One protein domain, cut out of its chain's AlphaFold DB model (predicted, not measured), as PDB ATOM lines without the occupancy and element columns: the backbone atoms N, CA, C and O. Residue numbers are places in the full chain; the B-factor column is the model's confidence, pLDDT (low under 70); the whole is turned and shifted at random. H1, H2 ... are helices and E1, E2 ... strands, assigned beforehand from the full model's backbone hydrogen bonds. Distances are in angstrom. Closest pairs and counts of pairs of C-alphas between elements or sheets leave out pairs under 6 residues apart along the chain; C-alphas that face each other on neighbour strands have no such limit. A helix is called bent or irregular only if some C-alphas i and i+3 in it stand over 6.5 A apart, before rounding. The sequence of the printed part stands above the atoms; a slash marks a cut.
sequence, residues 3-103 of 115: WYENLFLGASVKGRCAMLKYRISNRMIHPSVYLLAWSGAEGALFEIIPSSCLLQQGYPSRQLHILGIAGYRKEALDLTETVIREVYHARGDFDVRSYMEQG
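What this domain is: This is residues 3 to 103 of the 115 residues of the protein "3-polyprenyl-4-hydroxybenzoate decarboxylase" of Clostridium sp. (strain SY8519) (UniProt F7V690). A strongly twisted sheet of four strands is covered on one face by the long helix H3 and on the other by H1, giving three layers, with helices on both faces of the sheet. H3 crosses the sheet slantwise with residues 73 to 83 and runs on beyond it with residues 84 to 91, where the short helix H4 folds back from its end; the short H2 follows E3 at the opposite end of the longest axis. The printed part has 101 residues, with four named helices and four named strands in the order E1 H1 E2 E3 H2 E4 H3 H4. The sheet is mixed, in the order E1 E4 E2 E3, and the class is mixed, helices and strands. The whole is compact, with a radius of gyration of the C-alphas of 13.4 A and spans of 40 by 30 by 24 A.

Where its parts are: Across the sheet come E1, residues 3 to 9, 12.1 A long from C-alpha 3 at (32.758, -36.730, 21.368); E4, residues 65 to 70, 15.0 A; E2, residues 34 to 38, 13.3 A; and E3, residues 46 to 50, 13.1 A. H3, residues 73 to 91, is 27.3 A long and ends with C-alpha 91 at (51.721, -27.980, 11.624). H1, residues 14 to 25, is 17.1 A long and irregular, with C-alphas 15 and 18 8.2 A apart. H2 is residues 51 to 55, 7.6 A, and H4 is residues 96 to 101, 8.7 A, ending with C-alpha 101 at (43.598, -37.806, 13.717).

How they stand to each other: E1 and E4 are parallel at 22 degrees, with N 8 and O 67 2.8 A apart, within hydrogen-bond range. E4 and E2 are antiparallel at 153 degrees, with N 36 and O 68 at 2.9 A. E2 and E3 form a hairpin, antiparallel at 149 degrees, with N 35 and O 49 at 2.8 A. E3, H2 and E4 make a split strand-helix-strand unit, two strands running the same way with E2 between them, and its crossover is right-handed. H3 is over E4 and E2 at a height over the sheet of 8.5 A, slantwise to the strands at 44 degrees to E4 on the local plane; the closest C-alphas of H3 and E4 are those of Ala 76 and Ala 70, 5.1 A apart. H1, on the opposite face at a height of 9.5 A, is only just over E1 and E4, with 3 of its C-alphas falling on each. H2 is only just on the sheet, with 5 pairs of C-alphas within 10 A, and only grazes it with residues 51 to 53; H4 only grazes it with residues 96 to 100. H3 touches H4 with residues 84 to 91 alone, the closest C-alphas being those of Val 87 and Val 96, 6.1 A apart; their lines are only just about perpendicular, at 71 degrees. H1 and H3 are apart. Every O i to N i+4 pair is within hydrogen-bond range in H3 and H4, against 6 of 8 in H1 and 0 of 1 in H2, where 2 of 2 O i to N i+3 pairs are within range.

The domain as a whole: The two C-alphas farthest apart, those of Gln 57 and Gly 92, are 40.8 A apart. The printed part has no cut and no long link. Its mean pLDDT is 91.0, and no printed residue is under 70.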
ATOM      1  N   TRP A   3      32.011 -37.688  20.559       92.31
ATOM      2  CA  TRP A   3      32.758 -36.730  21.368       92.31
ATOM      3  C   TRP A   3      34.243 -36.967  21.166       92.31
ATOM      4  O   TRP A   3      34.694 -38.105  21.286       92.31
ATOM      5  N   TYR A   4      34.992 -35.905  20.889       90.25
ATOM      6  CA  TYR A   4      36.442 -35.986  20.815       90.25
ATOM      7  C   TYR A   4      37.029 -36.310  22.197       90.25
ATOM      8  O   TYR A   4      36.599 -35.743  23.204       90.25
ATOM      9  N   GLU A   5      37.992 -37.232  22.259       84.50
ATOM     10  CA  GLU A   5      38.549 -37.711  23.534       84.50
ATOM     11  C   GLU A   5      39.214 -36.577  24.326       84.50
ATOM     12  O   GLU A   5      38.962 -36.402  25.519       84.50
ATOM     13  N   ASN A   6      40.000 -35.746  23.637       86.12
ATOM     14  CA  ASN A   6      40.661 -34.567  24.196       86.12
ATOM     15  C   ASN A   6      39.830 -33.300  23.937       86.12
ATOM     16  O   ASN A   6      40.275 -32.370  23.257       86.12
ATOM     17  N   LEU A   7      38.600 -33.294  24.465       90.94
ATOM     18  CA  LEU A   7      37.621 -32.223  24.271       90.94
ATOM     19  C   LEU A   7      38.191 -30.841  24.638       90.94
ATOM     20  O   LEU A   7      38.760 -30.644  25.713       90.94
ATOM     21  N   PHE A   8      37.983 -29.855  23.770       92.94
ATOM     22  CA  PHE A   8      38.282 -28.458  24.059       92.94
ATOM     23  C   PHE A   8      37.221 -27.896  25.013       92.94
ATOM     24  O   PHE A   8      36.026 -27.933  24.727       92.94
ATOM     25  N   LEU A   9      37.646 -27.381  26.166       94.94
ATOM     26  CA  LEU A   9      36.737 -26.883  27.196       94.94
ATOM     27  C   LEU A   9      36.954 -25.399  27.453       94.94
ATOM     28  O   LEU A   9      38.030 -24.991  27.901       94.94
ATOM     29  N   GLY A  10      35.884 -24.627  27.272       94.44
ATOM     30  CA  GLY A  10      35.770 -23.286  27.820       94.44
ATOM     31  C   GLY A  10      35.950 -23.304  29.339       94.44
ATOM     32  O   GLY A  10      35.548 -24.252  30.026       94.44
ATOM     33  N   ALA A  11      36.570 -22.260  29.882       93.31
ATOM     34  CA  ALA A  11      36.823 -22.137  31.313       93.31
ATOM     35  C   ALA A  11      35.535 -22.276  32.141       93.31
ATOM     36  O   ALA A  11      35.551 -22.918  33.192       93.31
ATOM     37  N   SER A  12      34.412 -21.760  31.633       94.62
ATOM     38  CA  SER A  12      33.117 -21.768  32.325       94.62
ATOM     39  C   SER A  12      32.479 -23.163  32.482       94.62
ATOM     40  O   SER A  12      31.590 -23.352  33.325       94.62
ATOM     41  N   VAL A  13      32.925 -24.159  31.703       94.19
ATOM     42  CA  VAL A  13      32.336 -25.514  31.674       94.19
ATOM     43  C   VAL A  13      33.259 -26.610  32.203       94.19
ATOM     44  O   VAL A  13      32.788 -27.725  32.431       94.19
ATOM     45  N   LYS A  14      34.537 -26.310  32.476       89.88
ATOM     46  CA  LYS A  14      35.541 -27.292  32.937       89.88
ATOM     47  C   LYS A  14      35.058 -28.156  34.108       89.88
ATOM     48  O   LYS A  14      35.144 -29.375  34.035       89.88
ATOM     49  N   GLY A  15      34.479 -27.547  35.145       89.62
ATOM     50  CA  GLY A  15      34.016 -28.265  36.344       89.62
ATOM     51  C   GLY A  15      32.709 -29.053  36.183       89.62
ATOM     52  O   GLY A  15      32.299 -29.751  37.103       89.62
ATOM     53  N   ARG A  16      32.016 -28.931  35.043       92.25
ATOM     54  CA  ARG A  16      30.693 -29.540  34.806       92.25
ATOM     55  C   ARG A  16      30.625 -30.347  33.513       92.25
ATOM     56  O   ARG A  16      29.542 -30.781  33.125       92.25
ATOM     57  N   CYS A  17      31.759 -30.553  32.846       92.06
ATOM     58  CA  CYS A  17      31.788 -31.128  31.510       92.06
ATOM     59  C   CYS A  17      31.169 -32.534  31.449       92.06
ATOM     60  O   CYS A  17      30.339 -32.768  30.577       92.06
ATOM     61  N   ALA A  18      31.486 -33.432  32.389       91.81
ATOM     62  CA  ALA A  18      30.951 -34.799  32.388       91.81
ATOM     63  C   ALA A  18      29.410 -34.810  32.449       91.81
ATOM     64  O   ALA A  18      28.734 -35.462  31.651       91.81
ATOM     65  N   MET A  19      28.844 -33.991  33.343       94.12
ATOM     66  CA  MET A  19      27.398 -33.811  33.480       94.12
ATOM     67  C   MET A  19      26.771 -33.200  32.219       94.12
ATOM     68  O   MET A  19      25.725 -33.672  31.769       94.12
ATOM     69  N   LEU A  20      27.405 -32.187  31.617       95.12
ATOM     70  CA  LEU A  20      26.923 -31.579  30.373       95.12
ATOM     71  C   LEU A  20      26.958 -32.580  29.212       95.12
ATOM     72  O   LEU A  20      25.949 -32.748  28.536       95.12
ATOM     73  N   LYS A  21      28.071 -33.297  29.027       94.12
ATOM     74  CA  LYS A  21      28.239 -34.349  28.014       94.12
ATOM     75  C   LYS A  21      27.139 -35.403  28.128       94.12
ATOM     76  O   LYS A  21      26.504 -35.728  27.124       94.12
ATOM     77  N   TYR A  22      26.868 -35.885  29.343       93.06
ATOM     78  CA  TYR A  22      25.792 -36.840  29.603       93.06
ATOM     79  C   TYR A  22      24.417 -36.268  29.235       93.06
ATOM     80  O   TYR A  22      23.690 -36.880  28.452       93.06
ATOM     81  N   ARG A  23      24.056 -35.082  29.743       94.19
ATOM     82  CA  ARG A  23      22.728 -34.489  29.493       94.19
ATOM     83  C   ARG A  23      22.501 -34.197  28.013       94.19
ATOM     84  O   ARG A  23      21.442 -34.530  27.492       94.19
ATOM     85  N   ILE A  24      23.502 -33.643  27.332       93.62
ATOM     86  CA  ILE A  24      23.439 -33.313  25.902       93.62
ATOM     87  C   ILE A  24      23.297 -34.587  25.058       93.62
ATOM     88  O   ILE A  24      22.428 -34.659  24.190       93.62
ATOM     89  N   SER A  25      24.095 -35.621  25.348       92.06
ATOM     90  CA  SER A  25      24.035 -36.899  24.621       92.06
ATOM     91  C   SER A  25      22.678 -37.588  24.757       92.06
ATOM     92  O   SER A  25      22.218 -38.229  23.814       92.06
ATOM     93  N   ASN A  26      22.025 -37.421  25.911       90.56
ATOM     94  CA  ASN A  26      20.719 -38.000  26.218       90.56
ATOM     95  C   ASN A  26      19.539 -37.054  25.929       90.56
ATOM     96  O   ASN A  26      18.417 -37.355  26.325       90.56
ATOM     97  N   ARG A  27      19.765 -35.914  25.253       89.19
ATOM     98  CA  ARG A  27      18.730 -34.897  24.956       89.19
ATOM     99  C   ARG A  27      17.944 -34.439  26.194       89.19
ATOM    100  O   ARG A  27      16.761 -34.119  26.118       89.19
ATOM    101  N   MET A  28      18.597 -34.409  27.348       91.25
ATOM    102  CA  MET A  28      18.007 -33.897  28.576       91.25
ATOM    103  C   MET A  28      18.095 -32.376  28.602       91.25
ATOM    104  O   MET A  28      19.071 -31.800  28.134       91.25
ATOM    105  N   ILE A  29      17.130 -31.720  29.247       88.19
ATOM    106  CA  ILE A  29      17.212 -30.282  29.540       88.19
ATOM    107  C   ILE A  29      18.509 -30.008  30.309       88.19
ATOM    108  O   ILE A  29      18.841 -30.766  31.218       88.19
ATOM    109  N   HIS A  30      19.228 -28.937  29.980       90.69
ATOM    110  CA  HIS A  30      20.450 -28.473  30.649       90.69
ATOM    111  C   HIS A  30      20.578 -26.945  30.475       90.69
ATOM    112  O   HIS A  30      19.883 -26.377  29.630       90.69
ATOM    113  N   PRO A  31      21.457 -26.253  31.231       87.25
ATOM    114  CA  PRO A  31      21.786 -24.857  30.943       87.25
ATOM    115  C   PRO A  31      22.233 -24.697  29.489       87.25
ATOM    116  O   PRO A  31      22.916 -25.579  28.963       87.25
ATOM    117  N   SER A  32      21.847 -23.598  28.840       88.44
ATOM    118  CA  SER A  32      22.261 -23.349  27.460       88.44
ATOM    119  C   SER A  32      23.780 -23.192  27.400       88.44
ATOM    120  O   SER A  32      24.347 -22.313  28.044       88.44
ATOM    121  N   VAL A  33      24.420 -24.089  26.659       96.44
ATOM    122  CA  VAL A  33      25.848 -24.079  26.326       96.44
ATOM    123  C   VAL A  33      26.018 -24.097  24.807       96.44
ATOM    124  O   VAL A  33      25.058 -24.330  24.066       96.44
ATOM    125  N   TYR A  34      27.235 -23.876  24.338       97.62
ATOM    126  CA  TYR A  34      27.608 -23.860  22.930       97.62
ATOM    127  C   TYR A  34      28.573 -25.003  22.645       97.62
ATOM    128  O   TYR A  34      29.488 -25.275  23.424       97.62
ATOM    129  N   LEU A  35      28.351 -25.677  21.526       96.56
ATOM    130  CA  LEU A  35      29.152 -26.798  21.070       96.56
ATOM    131  C   LEU A  35      29.961 -26.371  19.858       96.56
ATOM    132  O   LEU A  35      29.416 -25.762  18.943       96.56
ATOM    133  N   LEU A  36      31.241 -26.723  19.858       96.50
ATOM    134  CA  LEU A  36      32.092 -26.625  18.683       96.50
ATOM    135  C   LEU A  36      32.101 -27.989  17.995       96.50
ATOM    136  O   LEU A  36      32.525 -28.977  18.604       96.50
ATOM    137  N   ALA A  37      31.622 -28.051  16.758       95.31
ATOM    138  CA  ALA A  37      31.497 -29.282  15.984       95.31
ATOM    139  C   ALA A  37      32.182 -29.168  14.619       95.31
ATOM    140  O   ALA A  37      32.434 -28.059  14.148       95.31
ATOM    141  N   TRP A  38      32.456 -30.302  13.966       93.25
ATOM    142  CA  TRP A  38      32.794 -30.288  12.539       93.25
ATOM    143  C   TRP A  38      31.639 -29.690  11.744       93.25
ATOM    144  O   TRP A  38      30.490 -30.091  11.940       93.25
ATOM    145  N   SER A  39      31.949 -28.756  10.844       90.75
ATOM    146  CA  SER A  39      30.930 -28.248   9.931       90.75
ATOM    147  C   SER A  39      30.577 -29.301   8.883       90.75
ATOM    148  O   SER A  39      31.451 -30.010   8.377       90.75
ATOM    149  N   GLY A  40      29.289 -29.384   8.552       84.00
ATOM    150  CA  GLY A  40      28.812 -30.094   7.365       84.00
ATOM    151  C   GLY A  40      28.835 -29.239   6.093       84.00
ATOM    152  O   GLY A  40      28.574 -29.767   5.016       84.00
ATOM    153  N   ALA A  41      29.117 -27.936   6.207       85.88
ATOM    154  CA  ALA A  41      29.176 -27.027   5.070       85.88
ATOM    155  C   ALA A  41      30.546 -27.093   4.379       85.88
ATOM    156  O   ALA A  41      31.591 -27.128   5.032       85.88
ATOM    157  N   GLU A  42      30.539 -27.078   3.047       84.06
ATOM    158  CA  GLU A  42      31.762 -27.069   2.248       84.06
ATOM    159  C   GLU A  42      32.587 -25.801   2.529       84.06
ATOM    160  O   GLU A  42      32.053 -24.696   2.623       84.06
ATOM    161  N   GLY A  43      33.899 -25.968   2.720       82.62
ATOM    162  CA  GLY A  43      34.825 -24.873   3.028       82.62
ATOM    163  C   GLY A  43      34.810 -24.374   4.480       82.62
ATOM    164  O   GLY A  43      35.711 -23.630   4.867       82.62
ATOM    165  N   ALA A  44      33.851 -24.791   5.313       86.69
ATOM    166  CA  ALA A  44      33.820 -24.431   6.729       86.69
ATOM    167  C   ALA A  44      34.550 -25.473   7.594       86.69
ATOM    168  O   ALA A  44      34.298 -26.673   7.505       86.69
ATOM    169  N   LEU A  45      35.433 -25.013   8.487       88.88
ATOM    170  CA  LEU A  45      36.142 -25.898   9.420       88.88
ATOM    171  C   LEU A  45      35.225 -26.367  10.555       88.88
ATOM    172  O   LEU A  45      35.167 -27.554  10.872       88.88
ATOM    173  N   PHE A  46      34.488 -25.432  11.157       93.50
ATOM    174  CA  PHE A  46      33.701 -25.683  12.359       93.50
ATOM    175  C   PHE A  46      32.319 -25.053  12.301       93.50
ATOM    176  O   PHE A  46      32.090 -24.064  11.607       93.50
ATOM    177  N   GLU A  47      31.422 -25.598  13.111       93.88
ATOM    178  CA  GLU A  47      30.113 -25.035  13.400       93.88
ATOM    179  C   GLU A  47      29.979 -24.786  14.906       93.88
ATOM    180  O   GLU A  47      30.337 -25.636  15.727       93.88
ATOM    181  N   ILE A  48      29.462 -23.609  15.274       95.69
ATOM    182  CA  ILE A  48      29.111 -23.275  16.658       95.69
ATOM    183  C   ILE A  48      27.612 -23.493  16.829       95.69
ATOM    184  O   ILE A  48      26.798 -22.710  16.339       95.69
ATOM    185  N   ILE A  49      27.255 -24.538  17.567       94.62
ATOM    186  CA  ILE A  49      25.878 -25.000  17.717       94.62
ATOM    187  C   ILE A  49      25.395 -24.690  19.138       94.62
ATOM    188  O   ILE A  49      25.959 -25.211  20.106       94.62
ATOM    189  N   PRO A  50      24.336 -23.882  19.319       94.88
ATOM    190  CA  PRO A  50      23.664 -23.778  20.605       94.88
ATOM    191  C   PRO A  50      23.071 -25.135  20.988       94.88
ATOM    192  O   PRO A  50      22.294 -25.729  20.242       94.88
ATOM    193  N   SER A  51      23.393 -25.625  22.178       94.25
ATOM    194  CA  SER A  51      22.905 -26.922  22.667       94.25
ATOM    195  C   SER A  51      21.372 -27.001  22.767       94.25
ATOM    196  O   SER A  51      20.811 -28.086  22.653       94.25
ATOM    197  N   SER A  52      20.679 -25.862  22.881       90.94
ATOM    198  CA  SER A  52      19.215 -25.783  22.814       90.94
ATOM    199  C   SER A  52      18.639 -26.272  21.479       90.94
ATOM    200  O   SER A  52      17.544 -26.828  21.464       90.94
ATOM    201  N   CYS A  53      19.368 -26.122  20.366       90.38
ATOM    202  CA  CYS A  53      18.947 -26.626  19.055       90.38
ATOM    203  C   CYS A  53      18.852 -28.160  19.034       90.38
ATOM    204  O   CYS A  53      18.025 -28.719  18.323       90.38
ATOM    205  N   LEU A  54      19.635 -28.856  19.868       89.88
ATOM    206  CA  LEU A  54      19.667 -30.323  19.905       89.88
ATOM    207  C   LEU A  54      18.412 -30.958  20.517       89.88
ATOM    208  O   LEU A  54      18.202 -32.163  20.363       89.88
ATOM    209  N   LEU A  55      17.589 -30.163  21.204       87.94
ATOM    210  CA  LEU A  55      16.302 -30.602  21.746       87.94
ATOM    211  C   LEU A  55      15.198 -30.627  20.674       87.94
ATOM    212  O   LEU A  55      14.146 -31.224  20.895       87.94
ATOM    213  N   GLN A  56      15.422 -30.013  19.507       86.31
ATOM    214  CA  GLN A  56      14.458 -30.008  18.405       86.31
ATOM    215  C   GLN A  56      14.398 -31.392  17.737       86.31
ATOM    216  O   GLN A  56      15.426 -31.984  17.408       86.31
ATOM    217  N   GLN A  57      13.185 -31.913  17.504       78.06
ATOM    218  CA  GLN A  57      12.969 -33.294  17.037       78.06
ATOM    219  C   GLN A  57      13.681 -33.624  15.711       78.06
ATOM    220  O   GLN A  57      14.142 -34.753  15.545       78.06
ATOM    221  N   GLY A  58      13.826 -32.646  14.810       81.31
ATOM    222  CA  GLY A  58      14.461 -32.814  13.497       81.31
ATOM    223  C   GLY A  58      15.973 -32.577  13.447       81.31
ATOM    224  O   GLY A  58      16.570 -32.769  12.392       81.31
ATOM    225  N   TYR A  59      16.617 -32.159  14.542       85.25
ATOM    226  CA  TYR A  59      18.044 -31.832  14.489       85.25
ATOM    227  C   TYR A  59      18.899 -33.117  14.412       85.25
ATOM    228  O   TYR A  59      18.704 -34.024  15.238       85.25
ATOM    229  N   PRO A  60      19.870 -33.224  13.478       80.31
ATOM    230  CA  PRO A  60      20.640 -34.449  13.217       80.31
ATOM    231  C   PRO A  60      21.724 -34.730  14.279       80.31
ATOM    232  O   PRO A  60      22.891 -34.978  13.984       80.31
ATOM    233  N   SER A  61      21.348 -34.763  15.560       75.69
ATOM    234  CA  SER A  61      22.283 -34.864  16.694       75.69
ATOM    235  C   SER A  61      23.117 -36.155  16.724       75.69
ATOM    236  O   SER A  61      24.138 -36.233  17.411       75.69
ATOM    237  N   ARG A  62      22.697 -37.210  16.011       71.56
ATOM    238  CA  ARG A  62      23.395 -38.505  16.007       71.56
ATOM    239  C   ARG A  62      24.714 -38.468  15.230       71.56
ATOM    240  O   ARG A  62      25.631 -39.160  15.657       71.56
ATOM    241  N   GLN A  63      24.826 -37.622  14.207       83.75
ATOM    242  CA  GLN A  63      25.990 -37.539  13.309       83.75
ATOM    243  C   GLN A  63      26.959 -36.400  13.665       83.75
ATOM    244  O   GLN A  63      27.972 -36.222  13.003       83.75
ATOM    245  N   LEU A  64      26.678 -35.627  14.718       91.00
ATOM    246  CA  LEU A  64      27.570 -34.546  15.131       91.00
ATOM    247  C   LEU A  64      28.865 -35.092  15.728       91.00
ATOM    248  O   LEU A  64      28.832 -35.959  16.608       91.00
ATOM    249  N   HIS A  65      29.974 -34.498  15.309       92.69
ATOM    250  CA  HIS A  65      31.301 -34.710  15.868       92.69
ATOM    251  C   HIS A  65      31.705 -33.476  16.662       92.69
ATOM    252  O   HIS A  65      31.886 -32.401  16.096       92.69
ATOM    253  N   ILE A  66      31.811 -33.632  17.974       94.62
ATOM    254  CA  ILE A  66      31.973 -32.528  18.911       94.62
ATOM    255  C   ILE A  66      33.417 -32.444  19.350       94.62
ATOM    256  O   ILE A  66      33.944 -33.365  19.974       94.62
ATOM    257  N   LEU A  67      34.022 -31.306  19.049       94.00
ATOM    258  CA  LEU A  67      35.393 -30.980  19.401       94.00
ATOM    259  C   LEU A  67      35.460 -30.236  20.729       94.00
ATOM    260  O   LEU A  67      36.433 -30.395  21.462       94.00
ATOM    261  N   GLY A  68      34.437 -29.445  21.067       95.25
ATOM    262  CA  GLY A  68      34.481 -28.617  22.263       95.25
ATOM    263  C   GLY A  68      33.140 -28.185  22.837       95.25
ATOM    264  O   GLY A  68      32.102 -28.262  22.180       95.25
ATOM    265  N   ILE A  69      33.186 -27.719  24.087       97.12
ATOM    266  CA  ILE A  69      32.053 -27.138  24.818       97.12
ATOM    267  C   ILE A  69      32.481 -25.784  25.387       97.12
ATOM    268  O   ILE A  69      33.542 -25.670  26.005       97.12
ATOM    269  N   ALA A  70      31.620 -24.783  25.246       97.62
ATOM    270  CA  ALA A  70      31.735 -23.468  25.862       97.62
ATOM    271  C   ALA A  70      30.412 -23.086  26.538       97.62
ATOM    272  O   ALA A  70      29.339 -23.502  26.111       97.62
ATOM    273  N   GLY A  71      30.453 -22.295  27.602       96.88
ATOM    274  CA  GLY A  71      29.257 -21.881  28.337       96.88
ATOM    275  C   GLY A  71      28.472 -20.773  27.646       96.88
ATOM    276  O   GLY A  71      27.271 -20.665  27.858       96.88
ATOM    277  N   TYR A  72      29.115 -19.961  26.807       96.44
ATOM    278  CA  TYR A  72      28.476 -18.855  26.092       96.44
ATOM    279  C   TYR A  72      29.127 -18.608  24.725       96.44
ATOM    280  O   TYR A  72      30.237 -19.065  24.457       96.44
ATOM    281  N   ARG A  73      28.432 -17.869  23.848       95.94
ATOM    282  CA  ARG A  73      28.824 -17.694  22.438       95.94
ATOM    283  C   ARG A  73      30.228 -17.117  22.262       95.94
ATOM    284  O   ARG A  73      30.973 -17.616  21.431       95.94
ATOM    285  N   LYS A  74      30.584 -16.079  23.029       97.12
ATOM    286  CA  LYS A  74      31.922 -15.473  22.955       97.12
ATOM    287  C   LYS A  74      33.010 -16.491  23.309       97.12
ATOM    288  O   LYS A  74      33.936 -16.661  22.536       97.12
ATOM    289  N   GLU A  75      32.838 -17.246  24.393       97.12
ATOM    290  CA  GLU A  75      33.795 -18.295  24.767       97.12
ATOM    291  C   GLU A  75      33.904 -19.394  23.698       97.12
ATOM    292  O   GLU A  75      34.971 -19.965  23.523       97.12
ATOM    293  N   ALA A  76      32.837 -19.675  22.942       97.44
ATOM    294  CA  ALA A  76      32.903 -20.599  21.807       97.44
ATOM    295  C   ALA A  76      33.758 -20.056  20.641       97.44
ATOM    296  O   ALA A  76      34.452 -20.829  19.979       97.44
ATOM    297  N   LEU A  77      33.731 -18.740  20.404       97.06
ATOM    298  CA  LEU A  77      34.608 -18.083  19.426       97.06
ATOM    299  C   LEU A  77      36.065 -18.136  19.896       97.06
ATOM    300  O   LEU A  77      36.925 -18.574  19.137       97.06
ATOM    301  N   ASP A  78      36.317 -17.812  21.166       96.75
ATOM    302  CA  ASP A  78      37.651 -17.898  21.776       96.75
ATOM    303  C   ASP A  78      38.196 -19.348  21.726       96.75
ATOM    304  O   ASP A  78      39.386 -19.596  21.500       96.75
ATOM    305  N   LEU A  79      37.313 -20.342  21.892       95.56
ATOM    306  CA  LEU A  79      37.653 -21.761  21.759       95.56
ATOM    307  C   LEU A  79      38.028 -22.117  20.316       95.56
ATOM    308  O   LEU A  79      38.999 -22.838  20.104       95.56
ATOM    309  N   THR A  80      37.290 -21.593  19.335       95.94
ATOM    310  CA  THR A  80      37.589 -21.771  17.906       95.94
ATOM    311  C   THR A  80      38.964 -21.212  17.558       95.94
ATOM    312  O   THR A  80      39.775 -21.907  16.948       95.94
ATOM    313  N   GLU A  81      39.258 -19.987  18.001       95.38
ATOM    314  CA  GLU A  81      40.572 -19.365  17.819       95.38
ATOM    315  C   GLU A  81      41.678 -20.227  18.439       95.38
ATOM    316  O   GLU A  81      42.704 -20.479  17.810       95.38
ATOM    317  N   THR A  82      41.446 -20.739  19.652       94.12
ATOM    318  CA  THR A  82      42.402 -21.612  20.345       94.12
ATOM    319  C   THR A  82      42.710 -22.867  19.534       94.12
ATOM    320  O   THR A  82      43.881 -23.213  19.392       94.12
ATOM    321  N   VAL A  83      41.689 -23.525  18.974       93.44
ATOM    322  CA  VAL A  83      41.870 -24.714  18.126       93.44
ATOM    323  C   VAL A  83      42.700 -24.371  16.887       93.44
ATOM    324  O   VAL A  83      43.684 -25.050  16.610       93.44
ATOM    325  N   ILE A  84      42.335 -23.311  16.160       93.88
ATOM    326  CA  ILE A  84      43.014 -22.909  14.917       93.88
ATOM    327  C   ILE A  84      44.478 -22.559  15.190       93.88
ATOM    328  O   ILE A  84      45.371 -23.021  14.483       93.88
ATOM    329  N   ARG A  85      44.731 -21.776  16.240       94.25
ATOM    330  CA  ARG A  85      46.078 -21.367  16.635       94.25
ATOM    331  C   ARG A  85      46.935 -22.565  17.040       94.25
ATOM    332  O   ARG A  85      48.111 -22.610  16.696       94.25
ATOM    333  N   GLU A  86      46.361 -23.536  17.747       91.94
ATOM    334  CA  GLU A  86      47.067 -24.760  18.135       91.94
ATOM    335  C   GLU A  86      47.463 -25.605  16.917       91.94
ATOM    336  O   GLU A  86      48.621 -26.011  16.815       91.94
ATOM    337  N   VAL A  87      46.544 -25.799  15.966       92.81
ATOM    338  CA  VAL A  87      46.816 -26.504  14.700       92.81
ATOM    339  C   VAL A  87      47.921 -25.795  13.920       92.81
ATOM    340  O   VAL A  87      48.906 -26.426  13.534       92.81
ATOM    341  N   TYR A  88      47.808 -24.474  13.772       94.19
ATOM    342  CA  TYR A  88      48.783 -23.671  13.044       94.19
ATOM    343  C   TYR A  88      50.177 -23.734  13.673       94.19
ATOM    344  O   TYR A  88      51.163 -23.924  12.968       94.19
ATOM    345  N   HIS A  89      50.289 -23.649  15.001       93.50
ATOM    346  CA  HIS A  89      51.587 -23.774  15.668       93.50
ATOM    347  C   HIS A  89      52.194 -25.173  15.556       93.50
ATOM    348  O   HIS A  89      53.416 -25.295  15.516       93.50
ATOM    349  N   ALA A  90      51.369 -26.220  15.531       90.31
ATOM    350  CA  ALA A  90      51.860 -27.588  15.457       90.31
ATOM    351  C   ALA A  90      52.269 -28.007  14.038       90.31
ATOM    352  O   ALA A  90      53.184 -28.814  13.887       90.31
ATOM    353  N   ARG A  91      51.582 -27.498  13.008       92.12
ATOM    354  CA  ARG A  91      51.721 -27.980  11.624       92.12
ATOM    355  C   ARG A  91      52.171 -26.925  10.618       92.12
ATOM    356  O   ARG A  91      52.670 -27.286   9.559       92.12
ATOM    357  N   GLY A  92      51.989 -25.640  10.915       92.62
ATOM    358  CA  GLY A  92      52.184 -24.543   9.960       92.62
ATOM    359  C   GLY A  92      51.063 -24.403   8.921       92.62
ATOM    360  O   GLY A  92      51.163 -23.559   8.034       92.62
ATOM    361  N   ASP A  93      50.001 -25.206   9.032       92.31
ATOM    362  CA  ASP A  93      48.821 -25.202   8.163       92.31
ATOM    363  C   ASP A  93      47.519 -25.079   8.983       92.31
ATOM    364  O   ASP A  93      47.543 -24.899  10.202       92.31
ATOM    365  N   PHE A  94      46.369 -25.145   8.307       90.31
ATOM    366  CA  PHE A  94      45.042 -25.152   8.936       90.31
ATOM    367  C   PHE A  94      44.313 -26.488   8.738       90.31
ATOM    368  O   PHE A  94      43.083 -26.533   8.809       90.31
ATOM    369  N   ASP A  95      45.043 -27.581   8.485       90.44
ATOM    370  CA  ASP A  95      44.436 -28.906   8.349       90.44
ATOM    371  C   ASP A  95      44.122 -29.495   9.730       90.44
ATOM    372  O   ASP A  95      44.838 -30.321  10.305       90.44
ATOM    373  N   VAL A  96      43.003 -29.021  10.277       89.81
ATOM    374  CA  VAL A  96      42.518 -29.421  11.597       89.81
ATOM    375  C   VAL A  96      42.173 -30.911  11.623       89.81
ATOM    376  O   VAL A  96      42.394 -31.559  12.640       89.81
ATOM    377  N   ARG A  97      41.626 -31.484  10.542       88.56
ATOM    378  CA  ARG A  97      41.195 -32.894  10.550       88.56
ATOM    379  C   ARG A  97      42.394 -33.817  10.713       88.56
ATOM    380  O   ARG A  97      42.418 -34.598  11.665       88.56
ATOM    381  N   SER A  98      43.417 -33.628   9.880       88.69
ATOM    382  CA  SER A  98      44.666 -34.386   9.970       88.69
ATOM    383  C   SER A  98      45.344 -34.210  11.329       88.69
ATOM    384  O   SER A  98      45.846 -35.176  11.902       88.69
ATOM    385  N   TYR A  99      45.319 -32.995  11.890       88.75
ATOM    386  CA  TYR A  99      45.847 -32.738  13.234       88.75
ATOM    387  C   TYR A  99      45.124 -33.543  14.323       88.75
ATOM    388  O   TYR A  99      45.763 -34.115  15.207       88.75
ATOM    389  N   MET A 100      43.790 -33.602  14.272       85.81
ATOM    390  CA  MET A 100      42.993 -34.309  15.278       85.81
ATOM    391  C   MET A 100      43.153 -35.834  15.180       85.81
ATOM    392  O   MET A 100      43.095 -36.501  16.216       85.81
ATOM    393  N   GLU A 101      43.367 -36.374  13.976       84.50
ATOM    394  CA  GLU A 101      43.598 -37.806  13.717       84.50
ATOM    395  C   GLU A 101      44.993 -38.278  14.147       84.50
ATOM    396  O   GLU A 101      45.134 -39.388  14.654       84.50
ATOM    397  N   GLN A 102      46.015 -37.424  14.027       82.44
ATOM    398  CA  GLN A 102      47.394 -37.720  14.457       82.44
ATOM    399  C   GLN A 102      47.557 -37.828  15.982       82.44
ATOM    400  O   GLN A 102      48.630 -38.184  16.465       82.44
ATOM    401  N   GLY A 103      46.492 -37.557  16.739       74.25
ATOM    402  CA  GLY A 103      46.487 -37.617  18.192       74.25
ATOM    403  C   GLY A 103      47.018 -36.322  18.788       74.25
ATOM    404  O   GLY A 103      48.209 -36.180  19.067       74.25
TER     405      GLY A 103